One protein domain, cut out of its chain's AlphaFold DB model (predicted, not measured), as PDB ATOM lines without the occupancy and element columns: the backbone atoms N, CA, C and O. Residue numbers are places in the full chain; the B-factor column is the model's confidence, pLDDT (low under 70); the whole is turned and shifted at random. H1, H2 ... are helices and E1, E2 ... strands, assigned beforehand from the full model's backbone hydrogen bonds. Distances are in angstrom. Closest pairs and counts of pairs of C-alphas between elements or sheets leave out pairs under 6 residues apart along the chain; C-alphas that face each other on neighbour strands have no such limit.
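Overview. This is residues 129 to 239 of the 339 residues of an uncharacterized protein of Mesoplasma syrphidae (UniProt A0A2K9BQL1). What shape does the model show? It is one long, strongly twisted wall of seven strands, with the hairpin E3-E4 at one end, the longer hairpin E6-E7 at the other, and three short helices, H1, H2 and H3, that only graze it. What makes it up? The printed part has 111 residues, with three named helices and seven named strands in the order H1 E1 E2 E3 E4 H2 E5 E6 E7 H3, class mixed, helices and strands; the mixed sheet runs E3 E4 E2 E1 E5 E6 E7. How is it spread out? It is compact, with a radius of gyration of the C-alphas of 14.6 A, yet elongated, spanning 45 by 28 by 23 A.

Along the chain. Where do the first elements lie? H1 is residues 129 to 134, beginning at C-alpha 129 at (-0.686, 10.334, 23.226), and E1 is residues 151 to 153. E2 is residues 166 to 171, 15.7 A long, E3 is residues 175 to 178, and E4 is residues 184 to 189, 16.1 A long. What follows? H2 is residues 196 to 199, E5 residues 203 to 205, E6 residues 210 to 217, 21.4 A long, and E7 residues 223 to 230, 22.5 A long. H3, residues 232 to 239, is 10.4 A long and ends at C-alpha 239 at (0.249, -13.481, 32.107).

Arrangement. How does H1 meet the sheet? It only grazes it, with residues 131 to 134; the closest C-alphas of H1 and E7 are those of Tyr 134 and Phe 229, 6.3 A apart. Which strands are parallel? E2 is parallel to E1, with N 168 and O 151 at 2.9 A, and to E4, with N 171 and O 188 at 2.8 A. Which are antiparallel? E3 and E4 form a hairpin, with N 177 and O 185 at 2.9 A, and E1 is antiparallel to E5, with N 204 and O 152 at 2.8 A. E5, E6 and E7 form a meander, each strand the antiparallel neighbour of the one before, with N 205 and O 210 at 2.8 A and N 227 and O 213 at 2.7 A. What of the other helices? H2 only grazes the sheet with residues 197 to 198, and H3 with residues 232 to 239, where the closest C-alphas of E6 and H3 are those of Thr 210 and Ala 235, 7.8 A apart. In H1 and H3 every O i to N i+4 pair is within hydrogen-bond range; H2 is too short for such a pair, and its 1 O i to N i+3 pair is within range.

Size, cuts and confidence. How far does it reach? The two C-alphas farthest apart are those of Asn 182 and Asn 220, at 46.3 A, and the printed part has no cut. Which links are long? Those from H1 to E1, 16 residues, and from E1 to E2, 12 residues; in the first, residues 137 to 138 pair antiparallel with residues 227 to 228 of E7. Where is confidence low? The pLDDT is under 70 at residues 141 to 146 and 155, against a mean of 88.1 over the printed part.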
ATOM      1  N   GLU A 129      -1.339  10.867  22.026       92.06
ATOM      2  CA  GLU A 129      -0.686  10.334  23.226       92.06
ATOM      3  C   GLU A 129      -0.688   8.800  23.251       92.06
ATOM      4  O   GLU A 129       0.347   8.195  23.520       92.06
ATOM      5  N   ILE A 130      -1.807   8.151  22.905       92.00
ATOM      6  CA  ILE A 130      -1.885   6.683  22.810       92.00
ATOM      7  C   ILE A 130      -0.959   6.168  21.703       92.00
ATOM      8  O   ILE A 130      -0.261   5.169  21.889       92.00
ATOM      9  N   VAL A 131      -0.938   6.853  20.554       92.44
ATOM     10  CA  VAL A 131      -0.066   6.509  19.424       92.44
ATOM     11  C   VAL A 131       1.405   6.546  19.830       92.44
ATOM     12  O   VAL A 131       2.133   5.606  19.518       92.44
ATOM     13  N   GLU A 132       1.831   7.593  20.534       92.44
ATOM     14  CA  GLU A 132       3.218   7.784  20.969       92.44
ATOM     15  C   GLU A 132       3.595   6.848  22.124       92.44
ATOM     16  O   GLU A 132       4.626   6.182  22.058       92.44
ATOM     17  N   THR A 133       2.735   6.735  23.140       93.06
ATOM     18  CA  THR A 133       2.973   5.913  24.340       93.06
ATOM     19  C   THR A 133       3.172   4.445  23.992       93.06
ATOM     20  O   THR A 133       4.065   3.788  24.529       93.06
ATOM     21  N   TYR A 134       2.346   3.922  23.085       92.75
ATOM     22  CA  TYR A 134       2.375   2.511  22.706       92.75
ATOM     23  C   TYR A 134       3.080   2.250  21.377       92.75
ATOM     24  O   TYR A 134       3.176   1.094  20.980       92.75
ATOM     25  N   ASN A 135       3.589   3.284  20.698       93.25
ATOM     26  CA  ASN A 135       4.173   3.173  19.360       93.25
ATOM     27  C   ASN A 135       3.269   2.359  18.414       93.25
ATOM     28  O   ASN A 135       3.666   1.317  17.879       93.25
ATOM     29  N   LEU A 136       2.015   2.805  18.280       93.81
ATOM     30  CA  LEU A 136       1.016   2.102  17.480       93.81
ATOM     31  C   LEU A 136       1.494   1.914  16.033       93.81
ATOM     32  O   LEU A 136       2.205   2.740  15.464       93.81
ATOM     33  N   GLN A 137       1.050   0.828  15.411       93.00
ATOM     34  CA  GLN A 137       1.319   0.504  14.015       93.00
ATOM     35  C   GLN A 137       0.027   0.072  13.327       93.00
ATOM     36  O   GLN A 137      -0.836  -0.550  13.942       93.00
ATOM     37  N   ASN A 138      -0.124   0.382  12.039       90.44
ATOM     38  CA  ASN A 138      -1.261  -0.092  11.251       90.44
ATOM     39  C   ASN A 138      -1.010  -1.527  10.752       90.44
ATOM     40  O   ASN A 138       0.023  -1.826  10.146       90.44
ATOM     41  N   LEU A 139      -1.967  -2.421  10.984       87.50
ATOM     42  CA  LEU A 139      -1.897  -3.820  10.592       87.50
ATOM     43  C   LEU A 139      -2.059  -3.949   9.073       87.50
ATOM     44  O   LEU A 139      -3.118  -3.686   8.503       87.50
ATOM     45  N   LYS A 140      -1.006  -4.411   8.395       77.81
ATOM     46  CA  LYS A 140      -1.061  -4.704   6.955       77.81
ATOM     47  C   LYS A 140      -1.794  -6.033   6.724       77.81
ATOM     48  O   LYS A 140      -1.479  -7.039   7.358       77.81
ATOM     49  N   HIS A 141      -2.736  -6.053   5.775       59.03
ATOM     50  CA  HIS A 141      -3.724  -7.123   5.530       59.03
ATOM     51  C   HIS A 141      -3.197  -8.567   5.300       59.03
ATOM     52  O   HIS A 141      -4.005  -9.488   5.205       59.03
ATOM     53  N   ASN A 142      -1.885  -8.821   5.276       51.09
ATOM     54  CA  ASN A 142      -1.307 -10.143   4.989       51.09
ATOM     55  C   ASN A 142      -1.089 -11.058   6.212       51.09
ATOM     56  O   ASN A 142      -0.524 -12.137   6.056       51.09
ATOM     57  N   LYS A 143      -1.520 -10.677   7.423       52.34
ATOM     58  CA  LYS A 143      -1.286 -11.472   8.649       52.34
ATOM     59  C   LYS A 143      -2.538 -11.712   9.503       52.34
ATOM     60  O   LYS A 143      -2.457 -11.686  10.728       52.34
ATOM     61  N   ARG A 144      -3.711 -11.962   8.907       54.72
ATOM     62  CA  ARG A 144      -4.863 -12.436   9.702       54.72
ATOM     63  C   ARG A 144      -4.594 -13.867  10.185       54.72
ATOM     64  O   ARG A 144      -4.855 -14.833   9.474       54.72
ATOM     65  N   ASN A 145      -4.027 -13.990  11.382       60.12
ATOM     66  CA  ASN A 145      -3.866 -15.262  12.067       60.12
ATOM     67  C   ASN A 145      -5.244 -15.726  12.569       60.12
ATOM     68  O   ASN A 145      -5.874 -15.056  13.380       60.12
ATOM     69  N   PHE A 146      -5.733 -16.863  12.069       69.88
ATOM     70  CA  PHE A 146      -6.990 -17.468  12.539       69.88
ATOM     71  C   PHE A 146      -6.817 -18.262  13.847       69.88
ATOM     72  O   PHE A 146      -7.775 -18.867  14.338       69.88
ATOM     73  N   SER A 147      -5.598 -18.293  14.393       82.31
ATOM     74  CA  SER A 147      -5.292 -18.876  15.695       82.31
ATOM     75  C   SER A 147      -5.386 -17.824  16.799       82.31
ATOM     76  O   SER A 147      -4.774 -16.766  16.682       82.31
ATOM     77  N   LEU A 148      -6.102 -18.143  17.879       86.62
ATOM     78  CA  LEU A 148      -6.160 -17.343  19.116       86.62
ATOM     79  C   LEU A 148      -5.512 -18.082  20.298       86.62
ATOM     80  O   LEU A 148      -5.952 -17.964  21.439       86.62
ATOM     81  N   GLN A 149      -4.514 -18.924  20.022       88.38
ATOM     82  CA  GLN A 149      -3.862 -19.716  21.061       88.38
ATOM     83  C   GLN A 149      -3.221 -18.814  22.122       88.38
ATOM     84  O   GLN A 149      -2.277 -18.101  21.817       88.38
ATOM     85  N   ARG A 150      -3.664 -18.940  23.378       90.19
ATOM     86  CA  ARG A 150      -3.242 -18.125  24.530       90.19
ATOM     87  C   ARG A 150      -3.487 -16.627  24.336       90.19
ATOM     88  O   ARG A 150      -2.741 -15.806  24.863       90.19
ATOM     89  N   ASN A 151      -4.546 -16.264  23.620       93.06
ATOM     90  CA  ASN A 151      -4.950 -14.869  23.540       93.06
ATOM     91  C   ASN A 151      -5.837 -14.490  24.726       93.06
ATOM     92  O   ASN A 151      -6.654 -15.295  25.173       93.06
ATOM     93  N   LEU A 152      -5.700 -13.251  25.198       94.00
ATOM     94  CA  LEU A 152      -6.698 -12.600  26.043       94.00
ATOM     95  C   LEU A 152      -7.658 -11.839  25.137       94.00
ATOM     96  O   LEU A 152      -7.216 -11.000  24.357       94.00
ATOM     97  N   VAL A 153      -8.949 -12.133  25.213       91.25
ATOM     98  CA  VAL A 153      -9.973 -11.499  24.378       91.25
ATOM     99  C   VAL A 153     -11.052 -10.854  25.237       91.25
ATOM    100  O   VAL A 153     -11.334 -11.275  26.362       91.25
ATOM    101  N   THR A 154     -11.690  -9.837  24.677       78.38
ATOM    102  CA  THR A 154     -12.924  -9.280  25.231       78.38
ATOM    103  C   THR A 154     -14.107 -10.228  24.988       78.38
ATOM    104  O   THR A 154     -14.144 -10.971  24.003       78.38
ATOM    105  N   LYS A 155     -15.115 -10.186  25.873       69.00
ATOM    106  CA  LYS A 155     -16.352 -10.995  25.788       69.00
ATOM    107  C   LYS A 155     -17.096 -10.875  24.450       69.00
ATOM    108  O   LYS A 155     -17.850 -11.769  24.080       69.00
ATOM    109  N   THR A 156     -16.912  -9.775  23.725       71.19
ATOM    110  CA  THR A 156     -17.648  -9.445  22.496       71.19
ATOM    111  C   THR A 156     -17.146 -10.184  21.251       71.19
ATOM    112  O   THR A 156     -17.763 -10.089  20.189       71.19
ATOM    113  N   MET A 157     -16.039 -10.928  21.336       76.50
ATOM    114  CA  MET A 157     -15.443 -11.598  20.181       76.50
ATOM    115  C   MET A 157     -16.184 -12.894  19.801       76.50
ATOM    116  O   MET A 157     -16.344 -13.806  20.607       76.50
ATOM    117  N   ASN A 158     -16.585 -13.037  18.530       77.38
ATOM    118  CA  ASN A 158     -17.200 -14.277  18.038       77.38
ATOM    119  C   ASN A 158     -16.148 -15.381  17.809       77.38
ATOM    120  O   ASN A 158     -15.485 -15.427  16.770       77.38
ATOM    121  N   LEU A 159     -16.059 -16.317  18.753       82.69
ATOM    122  CA  LEU A 159     -15.060 -17.390  18.765       82.69
ATOM    123  C   LEU A 159     -15.298 -18.514  17.743       82.69
ATOM    124  O   LEU A 159     -14.388 -19.296  17.478       82.69
ATOM    125  N   THR A 160     -16.483 -18.605  17.127       79.50
ATOM    126  CA  THR A 160     -16.848 -19.739  16.246       79.50
ATOM    127  C   THR A 160     -15.939 -19.898  15.024       79.50
ATOM    128  O   THR A 160     -15.800 -21.004  14.496       79.50
ATOM    129  N   LYS A 161     -15.305 -18.804  14.586       79.19
ATOM    130  CA  LYS A 161     -14.431 -18.744  13.405       79.19
ATOM    131  C   LYS A 161     -12.954 -19.014  13.715       79.19
ATOM    132  O   LYS A 161     -12.164 -19.128  12.780       79.19
ATOM    133  N   TYR A 162     -12.578 -19.117  14.990       83.19
ATOM    134  CA  TYR A 162     -11.181 -19.187  15.415       83.19
ATOM    135  C   TYR A 162     -10.800 -20.574  15.918       83.19
ATOM    136  O   TYR A 162     -11.611 -21.320  16.470       83.19
ATOM    137  N   ARG A 163      -9.527 -20.927  15.726       85.44
ATOM    138  CA  ARG A 163      -8.937 -22.143  16.290       85.44
ATOM    139  C   ARG A 163      -8.071 -21.758  17.480       85.44
ATOM    140  O   ARG A 163      -7.269 -20.838  17.397       85.44
ATOM    141  N   PHE A 164      -8.228 -22.471  18.580       89.06
ATOM    142  CA  PHE A 164      -7.395 -22.324  19.770       89.06
ATOM    143  C   PHE A 164      -7.532 -23.577  20.626       89.06
ATOM    144  O   PHE A 164      -8.516 -24.309  20.514       89.06
ATOM    145  N   LYS A 165      -6.539 -23.821  21.467       87.44
ATOM    146  CA  LYS A 165      -6.525 -24.863  22.491       87.44
ATOM    147  C   LYS A 165      -6.727 -24.257  23.876       87.44
ATOM    148  O   LYS A 165      -7.433 -24.847  24.682       87.44
ATOM    149  N   ASP A 166      -6.156 -23.078  24.114       90.06
ATOM    150  CA  ASP A 166      -6.279 -22.306  25.352       90.06
ATOM    151  C   ASP A 166      -6.599 -20.843  25.003       90.06
ATOM    152  O   ASP A 166      -5.980 -20.295  24.092       90.06
ATOM    153  N   LEU A 167      -7.555 -20.230  25.701       93.50
ATOM    154  CA  LEU A 167      -8.002 -18.843  25.511       93.50
ATOM    155  C   LEU A 167      -8.354 -18.219  26.867       93.50
ATOM    156  O   LEU A 167      -8.852 -18.923  27.746       93.50
ATOM    157  N   PHE A 168      -8.143 -16.912  27.019       94.94
ATOM    158  CA  PHE A 168      -8.570 -16.141  28.188       94.94
ATOM    159  C   PHE A 168      -9.657 -15.148  27.786       94.94
ATOM    160  O   PHE A 168      -9.509 -14.451  26.784       94.94
ATOM    161  N   ILE A 169     -10.729 -15.064  28.569       94.50
ATOM    162  CA  ILE A 169     -11.814 -14.097  28.364       94.50
ATOM    163  C   ILE A 169     -11.968 -13.267  29.630       94.50
ATOM    164  O   ILE A 169     -12.009 -13.830  30.719       94.50
ATOM    165  N   LEU A 170     -12.067 -11.945  29.494       92.19
ATOM    166  CA  LEU A 170     -12.444 -11.082  30.615       92.19
ATOM    167  C   LEU A 170     -13.932 -11.272  30.951       92.19
ATOM    168  O   LEU A 170     -14.794 -11.042  30.103       92.19
ATOM    169  N   ASP A 171     -14.226 -11.671  32.184       92.19
ATOM    170  CA  ASP A 171     -15.567 -11.961  32.695       92.19
ATOM    171  C   ASP A 171     -15.783 -11.311  34.078       92.19
ATOM    172  O   ASP A 171     -14.901 -10.651  34.616       92.19
ATOM    173  N   ASP A 172     -16.963 -11.469  34.665       91.69
ATOM    174  CA  ASP A 172     -17.321 -10.957  35.988       91.69
ATOM    175  C   ASP A 172     -16.820 -11.894  37.097       91.69
ATOM    176  O   ASP A 172     -16.546 -11.467  38.219       91.69
ATOM    177  N   LYS A 173     -16.680 -13.190  36.785       94.31
ATOM    178  CA  LYS A 173     -16.238 -14.231  37.718       94.31
ATOM    179  C   LYS A 173     -15.313 -15.240  37.053       94.31
ATOM    180  O   LYS A 173     -15.330 -15.414  35.838       94.31
ATOM    181  N   PHE A 174     -14.562 -15.958  37.883       96.12
ATOM    182  CA  PHE A 174     -13.699 -17.024  37.408       96.12
ATOM    183  C   PHE A 174     -14.499 -18.293  37.121       96.12
ATOM    184  O   PHE A 174     -15.290 -18.729  37.960       96.12
ATOM    185  N   TYR A 175     -14.266 -18.902  35.960       95.12
ATOM    186  CA  TYR A 175     -14.631 -20.290  35.690       95.12
ATOM    187  C   TYR A 175     -13.852 -20.844  34.492       95.12
ATOM    188  O   TYR A 175     -13.369 -20.104  33.633       95.12
ATOM    189  N   LEU A 176     -13.740 -22.169  34.430       93.38
ATOM    190  CA  LEU A 176     -13.145 -22.886  33.308       93.38
ATOM    191  C   LEU A 176     -14.247 -23.530  32.469       93.38
ATOM    192  O   LEU A 176     -15.056 -24.307  32.972       93.38
ATOM    193  N   GLU A 177     -14.240 -23.246  31.174       91.75
ATOM    194  CA  GLU A 177     -15.096 -23.897  30.190       91.75
ATOM    195  C   GLU A 177     -14.249 -24.779  29.267       91.75
ATOM    196  O   GLU A 177     -13.192 -24.370  28.777       91.75
ATOM    197  N   ILE A 178     -14.722 -26.000  29.007       88.38
ATOM    198  CA  ILE A 178     -14.134 -26.902  28.014       88.38
ATOM    199  C   ILE A 178     -15.174 -27.156  26.928       88.38
ATOM    200  O   ILE A 178     -16.209 -27.771  27.178       88.38
ATOM    201  N   THR A 179     -14.889 -26.711  25.706       87.50
ATOM    202  CA  THR A 179     -15.815 -26.872  24.581       87.50
ATOM    203  C   THR A 179     -15.865 -28.324  24.094       87.50
ATOM    204  O   THR A 179     -14.971 -29.137  24.352       87.50
ATOM    205  N   ASN A 180     -16.877 -28.654  23.288       83.56
ATOM    206  CA  ASN A 180     -16.981 -29.954  22.610       83.56
ATOM    207  C   ASN A 180     -15.794 -30.265  21.672       83.56
ATOM    208  O   ASN A 180     -15.540 -31.428  21.364       83.56
ATOM    209  N   LYS A 181     -15.042 -29.240  21.252       84.62
ATOM    210  CA  LYS A 181     -13.810 -29.354  20.458       84.62
ATOM    211  C   LYS A 181     -12.551 -29.497  21.325       84.62
ATOM    212  O   LYS A 181     -11.446 -29.391  20.801       84.62
ATOM    213  N   ASN A 182     -12.701 -29.737  22.631       83.06
ATOM    214  CA  ASN A 182     -11.614 -29.833  23.612       83.06
ATOM    215  C   ASN A 182     -10.768 -28.552  23.703       83.06
ATOM    216  O   ASN A 182      -9.559 -28.612  23.921       83.06
ATOM    217  N   GLN A 183     -11.405 -27.397  23.514       87.31
ATOM    218  CA  GLN A 183     -10.770 -26.092  23.679       87.31
ATOM    219  C   GLN A 183     -11.051 -25.600  25.093       87.31
ATOM    220  O   GLN A 183     -12.180 -25.726  25.563       87.31
ATOM    221  N   ARG A 184     -10.042 -25.054  25.764       90.12
ATOM    222  CA  ARG A 184     -10.160 -24.511  27.115       90.12
ATOM    223  C   ARG A 184     -10.293 -23.004  27.062       90.12
ATOM    224  O   ARG A 184      -9.495 -22.334  26.408       90.12
ATOM    225  N   ILE A 185     -11.281 -22.499  27.777       93.50
ATOM    226  CA  ILE A 185     -11.542 -21.078  27.929       93.50
ATOM    227  C   ILE A 185     -11.504 -20.780  29.422       93.50
ATOM    228  O   ILE A 185     -12.324 -21.285  30.187       93.50
ATOM    229  N   TYR A 186     -10.518 -19.989  29.829       94.88
ATOM    230  CA  TYR A 186     -10.403 -19.490  31.189       94.88
ATOM    231  C   TYR A 186     -11.077 -18.125  31.235       94.88
ATOM    232  O   TYR A 186     -10.606 -17.167  30.620       94.88
ATOM    233  N   HIS A 187     -12.188 -18.049  31.951       95.56
ATOM    234  CA  HIS A 187     -12.876 -16.794  32.205       95.56
ATOM    235  C   HIS A 187     -12.214 -16.144  33.417       95.56
ATOM    236  O   HIS A 187     -12.164 -16.735  34.493       95.56
ATOM    237  N   ILE A 188     -11.611 -14.978  33.212       95.69
ATOM    238  CA  ILE A 188     -10.791 -14.250  34.181       95.69
ATOM    239  C   ILE A 188     -11.591 -13.040  34.665       95.69
ATOM    240  O   ILE A 188     -11.988 -12.230  33.825       95.69
ATOM    241  N   PRO A 189     -11.819 -12.871  35.981       93.81
ATOM    242  CA  PRO A 189     -12.504 -11.696  36.496       93.81
ATOM    243  C   PRO A 189     -11.800 -10.401  36.073       93.81
ATOM    244  O   PRO A 189     -10.605 -10.242  36.317       93.81
ATOM    245  N   ALA A 190     -12.530  -9.460  35.476       91.56
ATOM    246  CA  ALA A 190     -11.959  -8.223  34.943       91.56
ATOM    247  C   ALA A 190     -11.240  -7.382  36.014       91.56
ATOM    248  O   ALA A 190     -10.213  -6.775  35.726       91.56
ATOM    249  N   HIS A 191     -11.722  -7.421  37.262       91.62
ATOM    250  CA  HIS A 191     -11.103  -6.737  38.404       91.62
ATOM    251  C   HIS A 191      -9.717  -7.293  38.792       91.62
ATOM    252  O   HIS A 191      -8.973  -6.645  39.518       91.62
ATOM    253  N   GLU A 192      -9.332  -8.488  38.329       93.69
ATOM    254  CA  GLU A 192      -7.976  -9.021  38.547       93.69
ATOM    255  C   GLU A 192      -6.969  -8.469  37.504       93.69
ATOM    256  O   GLU A 192      -5.755  -8.640  37.657       93.69
ATOM    257  N   LEU A 193      -7.450  -7.789  36.449       91.75
ATOM    258  CA  LEU A 193      -6.670  -7.261  35.319       91.75
ATOM    259  C   LEU A 193      -7.003  -5.784  35.019       91.75
ATOM    260  O   LEU A 193      -7.396  -5.426  33.909       91.75
ATOM    261  N   GLU A 194      -6.800  -4.909  36.002       86.69
ATOM    262  CA  GLU A 194      -7.070  -3.465  35.906       86.69
ATOM    263  C   GLU A 194      -5.935  -2.691  35.208       86.69
ATOM    264  O   GLU A 194      -5.216  -1.901  35.816       86.69
ATOM    265  N   TYR A 195      -5.759  -2.921  33.906       90.38
ATOM    266  CA  TYR A 195      -4.852  -2.125  33.076       90.38
ATOM    267  C   TYR A 195      -5.656  -1.199  32.166       90.38
ATOM    268  O   TYR A 195      -6.457  -1.673  31.362       90.38
ATOM    269  N   GLU A 196      -5.403   0.109  32.245       86.75
ATOM    270  CA  GLU A 196      -6.142   1.141  31.499       86.75
ATOM    271  C   GLU A 196      -6.245   0.826  29.999       86.75
ATOM    272  O   GLU A 196      -7.332   0.867  29.416       86.75
ATOM    273  N   VAL A 197      -5.130   0.400  29.394       89.19
ATOM    274  CA  VAL A 197      -5.067   0.084  27.964       89.19
ATOM    275  C   VAL A 197      -6.030  -1.029  27.560       89.19
ATOM    276  O   VAL A 197      -6.550  -0.976  26.451       89.19
ATOM    277  N   LEU A 198      -6.333  -2.002  28.434       89.81
ATOM    278  CA  LEU A 198      -7.188  -3.149  28.092       89.81
ATOM    279  C   LEU A 198      -8.612  -2.741  27.712       89.81
ATOM    280  O   LEU A 198      -9.240  -3.447  26.929       89.81
ATOM    281  N   SER A 199      -9.093  -1.589  28.186       87.88
ATOM    282  CA  SER A 199     -10.385  -1.029  27.765       87.88
ATOM    283  C   SER A 199     -10.433  -0.675  26.269       87.88
ATOM    284  O   SER A 199     -11.503  -0.658  25.663       87.88
ATOM    285  N   LEU A 200      -9.271  -0.431  25.654       89.12
ATOM    286  CA  LEU A 200      -9.118  -0.088  24.240       89.12
ATOM    287  C   LEU A 200      -8.813  -1.315  23.368       89.12
ATOM    288  O   LEU A 200      -9.000  -1.277  22.151       89.12
ATOM    289  N   ILE A 201      -8.340  -2.410  23.956       91.06
ATOM    290  CA  ILE A 201      -7.865  -3.589  23.227       91.06
ATOM    291  C   ILE A 201      -9.026  -4.517  22.863       91.06
ATOM    292  O   ILE A 201      -9.882  -4.809  23.689       91.06
ATOM    293  N   ASP A 202      -9.046  -5.036  21.635       89.69
ATOM    294  CA  ASP A 202      -9.978  -6.114  21.272       89.69
ATOM    295  C   ASP A 202      -9.467  -7.475  21.733       89.69
ATOM    296  O   ASP A 202     -10.228  -8.284  22.275       89.69
ATOM    297  N   TYR A 203      -8.174  -7.721  21.504       91.38
ATOM    298  CA  TYR A 203      -7.475  -8.900  21.992       91.38
ATOM    299  C   TYR A 203      -5.957  -8.700  22.103       91.38
ATOM    300  O   TYR A 203      -5.360  -7.849  21.439       91.38
ATOM    301  N   VAL A 204      -5.329  -9.536  22.926       93.44
ATOM    302  CA  VAL A 204      -3.882  -9.615  23.153       93.44
ATOM    303  C   VAL A 204      -3.399 -11.002  22.752       93.44
ATOM    304  O   VAL A 204      -3.945 -11.995  23.223       93.44
ATOM    305  N   ASP A 205      -2.368 -11.088  21.918       92.81
ATOM    306  CA  ASP A 205      -1.592 -12.310  21.697       92.81
ATOM    307  C   ASP A 205      -0.457 -12.364  22.725       92.81
ATOM    308  O   ASP A 205       0.564 -11.688  22.584       92.81
ATOM    309  N   LEU A 206      -0.643 -13.165  23.778       92.50
ATOM    310  CA  LEU A 206       0.328 -13.277  24.869       92.50
ATOM    311  C   LEU A 206       1.565 -14.107  24.490       92.50
ATOM    312  O   LEU A 206       2.541 -14.082  25.231       92.50
ATOM    313  N   ASN A 207       1.570 -14.826  23.357       89.44
ATOM    314  CA  ASN A 207       2.793 -15.492  22.889       89.44
ATOM    315  C   ASN A 207       3.729 -14.495  22.203       89.44
ATOM    316  O   ASN A 207       4.942 -14.564  22.381       89.44
ATOM    317  N   ASN A 208       3.154 -13.590  21.408       91.00
ATOM    318  CA  ASN A 208       3.900 -12.596  20.636       91.00
ATOM    319  C   ASN A 208       4.001 -11.238  21.347       91.00
ATOM    320  O   ASN A 208       4.652 -10.326  20.846       91.00
ATOM    321  N   ASN A 209       3.382 -11.100  22.523       93.69
ATOM    322  CA  ASN A 209       3.300  -9.858  23.292       93.69
ATOM    323  C   ASN A 209       2.650  -8.704  22.511       93.69
ATOM    324  O   ASN A 209       3.021  -7.540  22.683       93.69
ATOM    325  N   THR A 210       1.708  -9.030  21.623       94.44
ATOM    326  CA  THR A 210       1.108  -8.081  20.683       94.44
ATOM    327  C   THR A 210      -0.325  -7.757  21.079       94.44
ATOM    328  O   THR A 210      -1.136  -8.648  21.320       94.44
ATOM    329  N   PHE A 211      -0.653  -6.474  21.107       94.25
ATOM    330  CA  PHE A 211      -1.959  -5.940  21.468       94.25
ATOM    331  C   PHE A 211      -2.648  -5.409  20.215       94.25
ATOM    332  O   PHE A 211      -2.004  -4.727  19.421       94.25
ATOM    333  N   TYR A 212      -3.935  -5.712  20.033       92.62
ATOM    334  CA  TYR A 212      -4.679  -5.382  18.816       92.62
ATOM    335  C   TYR A 212      -5.875  -4.477  19.105       92.62
ATOM    336  O   TYR A 212      -6.672  -4.741  20.008       92.62
ATOM    337  N   ILE A 213      -6.010  -3.423  18.301       92.44
ATOM    338  CA  ILE A 213      -7.036  -2.390  18.436       92.44
ATOM    339  C   ILE A 213      -7.697  -2.162  17.080       92.44
ATOM    340  O   ILE A 213      -7.100  -1.628  16.154       92.44
ATOM    341  N   ASN A 214      -8.968  -2.490  16.980       91.19
ATOM    342  CA  ASN A 214      -9.844  -2.183  15.870       91.19
ATOM    343  C   ASN A 214     -10.694  -0.974  16.253       91.19
ATOM    344  O   ASN A 214     -11.353  -0.972  17.294       91.19
ATOM    345  N   THR A 215     -10.669   0.056  15.414       92.69
ATOM    346  CA  THR A 215     -11.448   1.276  15.635       92.69
ATOM    347  C   THR A 215     -11.864   1.923  14.319       92.69
ATOM    348  O   THR A 215     -11.170   1.810  13.303       92.69
ATOM    349  N   GLU A 216     -12.990   2.620  14.339       92.50
ATOM    350  CA  GLU A 216     -13.348   3.613  13.338       92.50
ATOM    351  C   GLU A 216     -12.942   5.008  13.830       92.50
ATOM    352  O   GLU A 216     -13.259   5.405  14.949       92.50
ATOM    353  N   LEU A 217     -12.217   5.749  12.990       90.50
ATOM    354  CA  LEU A 217     -11.953   7.170  13.205       90.50
ATOM    355  C   LEU A 217     -13.010   7.964  12.431       90.50
ATOM    356  O   LEU A 217     -12.980   7.986  11.194       90.50
ATOM    357  N   GLU A 218     -13.923   8.621  13.152       81.56
ATOM    358  CA  GLU A 218     -14.984   9.491  12.608       81.56
ATOM    359  C   GLU A 218     -14.442  10.835  12.089       81.56
ATOM    360  O   GLU A 218     -14.898  11.918  12.442       81.56
ATOM    361  N   TRP A 219     -13.410  10.786  11.255       85.62
ATOM    362  CA  TRP A 219     -12.918  11.954  10.528       85.62
ATOM    363  C   TRP A 219     -13.680  12.076   9.201       85.62
ATOM    364  O   TRP A 219     -14.489  11.212   8.865       85.62
ATOM    365  N   ASN A 220     -13.384  13.092   8.381       74.19
ATOM    366  CA  ASN A 220     -14.092  13.411   7.121       74.19
ATOM    367  C   ASN A 220     -14.226  12.257   6.082       74.19
ATOM    368  O   ASN A 220     -14.876  12.431   5.043       74.19
ATOM    369  N   HIS A 221     -13.626  11.086   6.334       81.69
ATOM    370  CA  HIS A 221     -13.585   9.925   5.444       81.69
ATOM    371  C   HIS A 221     -13.864   8.564   6.115       81.69
ATOM    372  O   HIS A 221     -13.656   7.551   5.448       81.69
ATOM    373  N   ASN A 222     -14.328   8.524   7.375       84.44
ATOM    374  CA  ASN A 222     -14.647   7.299   8.134       84.44
ATOM    375  C   ASN A 222     -13.569   6.213   7.997       84.44
ATOM    376  O   ASN A 222     -13.685   5.259   7.221       84.44
ATOM    377  N   ILE A 223     -12.461   6.381   8.710       90.50
ATOM    378  CA  ILE A 223     -11.272   5.548   8.520       90.50
ATOM    379  C   ILE A 223     -11.380   4.315   9.414       90.50
ATOM    380  O   ILE A 223     -11.262   4.424  10.633       90.50
ATOM    381  N   LYS A 224     -11.555   3.125   8.823       92.31
ATOM    382  CA  LYS A 224     -11.530   1.866   9.578       92.31
ATOM    383  C   LYS A 224     -10.088   1.387   9.727       92.31
ATOM    384  O   LYS A 224      -9.425   1.050   8.737       92.31
ATOM    385  N   SER A 225      -9.614   1.316  10.965       90.75
ATOM    386  CA  SER A 225      -8.217   1.044  11.308       90.75
ATOM    387  C   SER A 225      -8.086  -0.216  12.157       90.75
ATOM    388  O   SER A 225      -8.867  -0.440  13.075       90.75
ATOM    389  N   GLU A 226      -7.086  -1.032  11.831       91.69
ATOM    390  CA  GLU A 226      -6.687  -2.216  12.600       91.69
ATOM    391  C   GLU A 226      -5.273  -1.900  13.106       91.69
ATOM    392  O   GLU A 226      -4.311  -2.047  12.362       91.69
ATOM    393  N   PHE A 227      -5.132  -1.363  14.313       93.19
ATOM    394  CA  PHE A 227      -3.843  -1.032  14.915       93.19
ATOM    395  C   PHE A 227      -3.292  -2.187  15.751       93.19
ATOM    396  O   PHE A 227      -4.038  -3.032  16.253       93.19
ATOM    397  N   TYR A 228      -1.976  -2.199  15.934       94.25
ATOM    398  CA  TYR A 228      -1.310  -3.066  16.893       94.25
ATOM    399  C   TYR A 228      -0.091  -2.395  17.523       94.25
ATOM    400  O   TYR A 228       0.448  -1.433  16.980       94.25
ATOM    401  N   PHE A 229       0.359  -2.942  18.647       95.31
ATOM    402  CA  PHE A 229       1.661  -2.637  19.231       95.31
ATOM    403  C   PHE A 229       2.221  -3.837  19.991       95.31
ATOM    404  O   PHE A 229       1.490  -4.766  20.338       95.31
ATOM    405  N   GLU A 230       3.521  -3.807  20.263       95.69
ATOM    406  CA  GLU A 230       4.217  -4.820  21.052       95.69
ATOM    407  C   GLU A 230       4.582  -4.250  22.425       95.69
ATOM    408  O   GLU A 230       5.151  -3.164  22.525       95.69
ATOM    409  N   ASN A 231       4.262  -4.976  23.496       96.12
ATOM    410  CA  ASN A 231       4.661  -4.600  24.851       96.12
ATOM    411  C   ASN A 231       4.920  -5.850  25.697       96.12
ATOM    412  O   ASN A 231       4.030  -6.385  26.360       96.12
ATOM    413  N   GLN A 232       6.169  -6.317  25.665       95.81
ATOM    414  CA  GLN A 232       6.595  -7.525  26.371       95.81
ATOM    415  C   GLN A 232       6.380  -7.433  27.882       95.81
ATOM    416  O   GLN A 232       5.896  -8.391  28.482       95.81
ATOM    417  N   LYS A 233       6.713  -6.294  28.497       95.62
ATOM    418  CA  LYS A 233       6.591  -6.119  29.947       95.62
ATOM    419  C   LYS A 233       5.132  -6.257  30.386       95.62
ATOM    420  O   LYS A 233       4.833  -7.073  31.251       95.62
ATOM    421  N   LEU A 234       4.226  -5.531  29.732       95.31
ATOM    422  CA  LEU A 234       2.801  -5.583  30.051       95.31
ATOM    423  C   LEU A 234       2.197  -6.968  29.779       95.31
ATOM    424  O   LEU A 234       1.436  -7.479  30.595       95.31
ATOM    425  N   ALA A 235       2.549  -7.607  28.659       94.94
ATOM    426  CA  ALA A 235       2.074  -8.956  28.351       94.94
ATOM    427  C   ALA A 235       2.509  -9.978  29.418       94.94
ATOM    428  O   ALA A 235       1.711 -10.822  29.830       94.94
ATOM    429  N   GLN A 236       3.744  -9.871  29.918       93.75
ATOM    430  CA  GLN A 236       4.244 -10.704  31.012       93.75
ATOM    431  C   GLN A 236       3.519 -10.422  32.334       93.75
ATOM    432  O   GLN A 236       3.131 -11.365  33.021       93.75
ATOM    433  N   GLU A 237       3.286  -9.155  32.680       95.25
ATOM    434  CA  GLU A 237       2.524  -8.767  33.876       95.25
ATOM    435  C   GLU A 237       1.087  -9.316  33.837       95.25
ATOM    436  O   GLU A 237       0.613  -9.896  34.820       95.25
ATOM    437  N   ILE A 238       0.418  -9.223  32.683       95.44
ATOM    438  CA  ILE A 238      -0.904  -9.821  32.445       95.44
ATOM    439  C   ILE A 238      -0.846 -11.341  32.622       95.44
ATOM    440  O   ILE A 238      -1.668 -11.903  33.344       95.44
ATOM    441  N   LEU A 239       0.127 -12.023  32.015       93.94
ATOM    442  CA  LEU A 239       0.249 -13.481  32.107       93.94
ATOM    443  C   LEU A 239       0.512 -13.961  33.545       93.94
ATOM    444  O   LEU A 239      -0.027 -14.991  33.962       93.94
TER     445      LEU A 239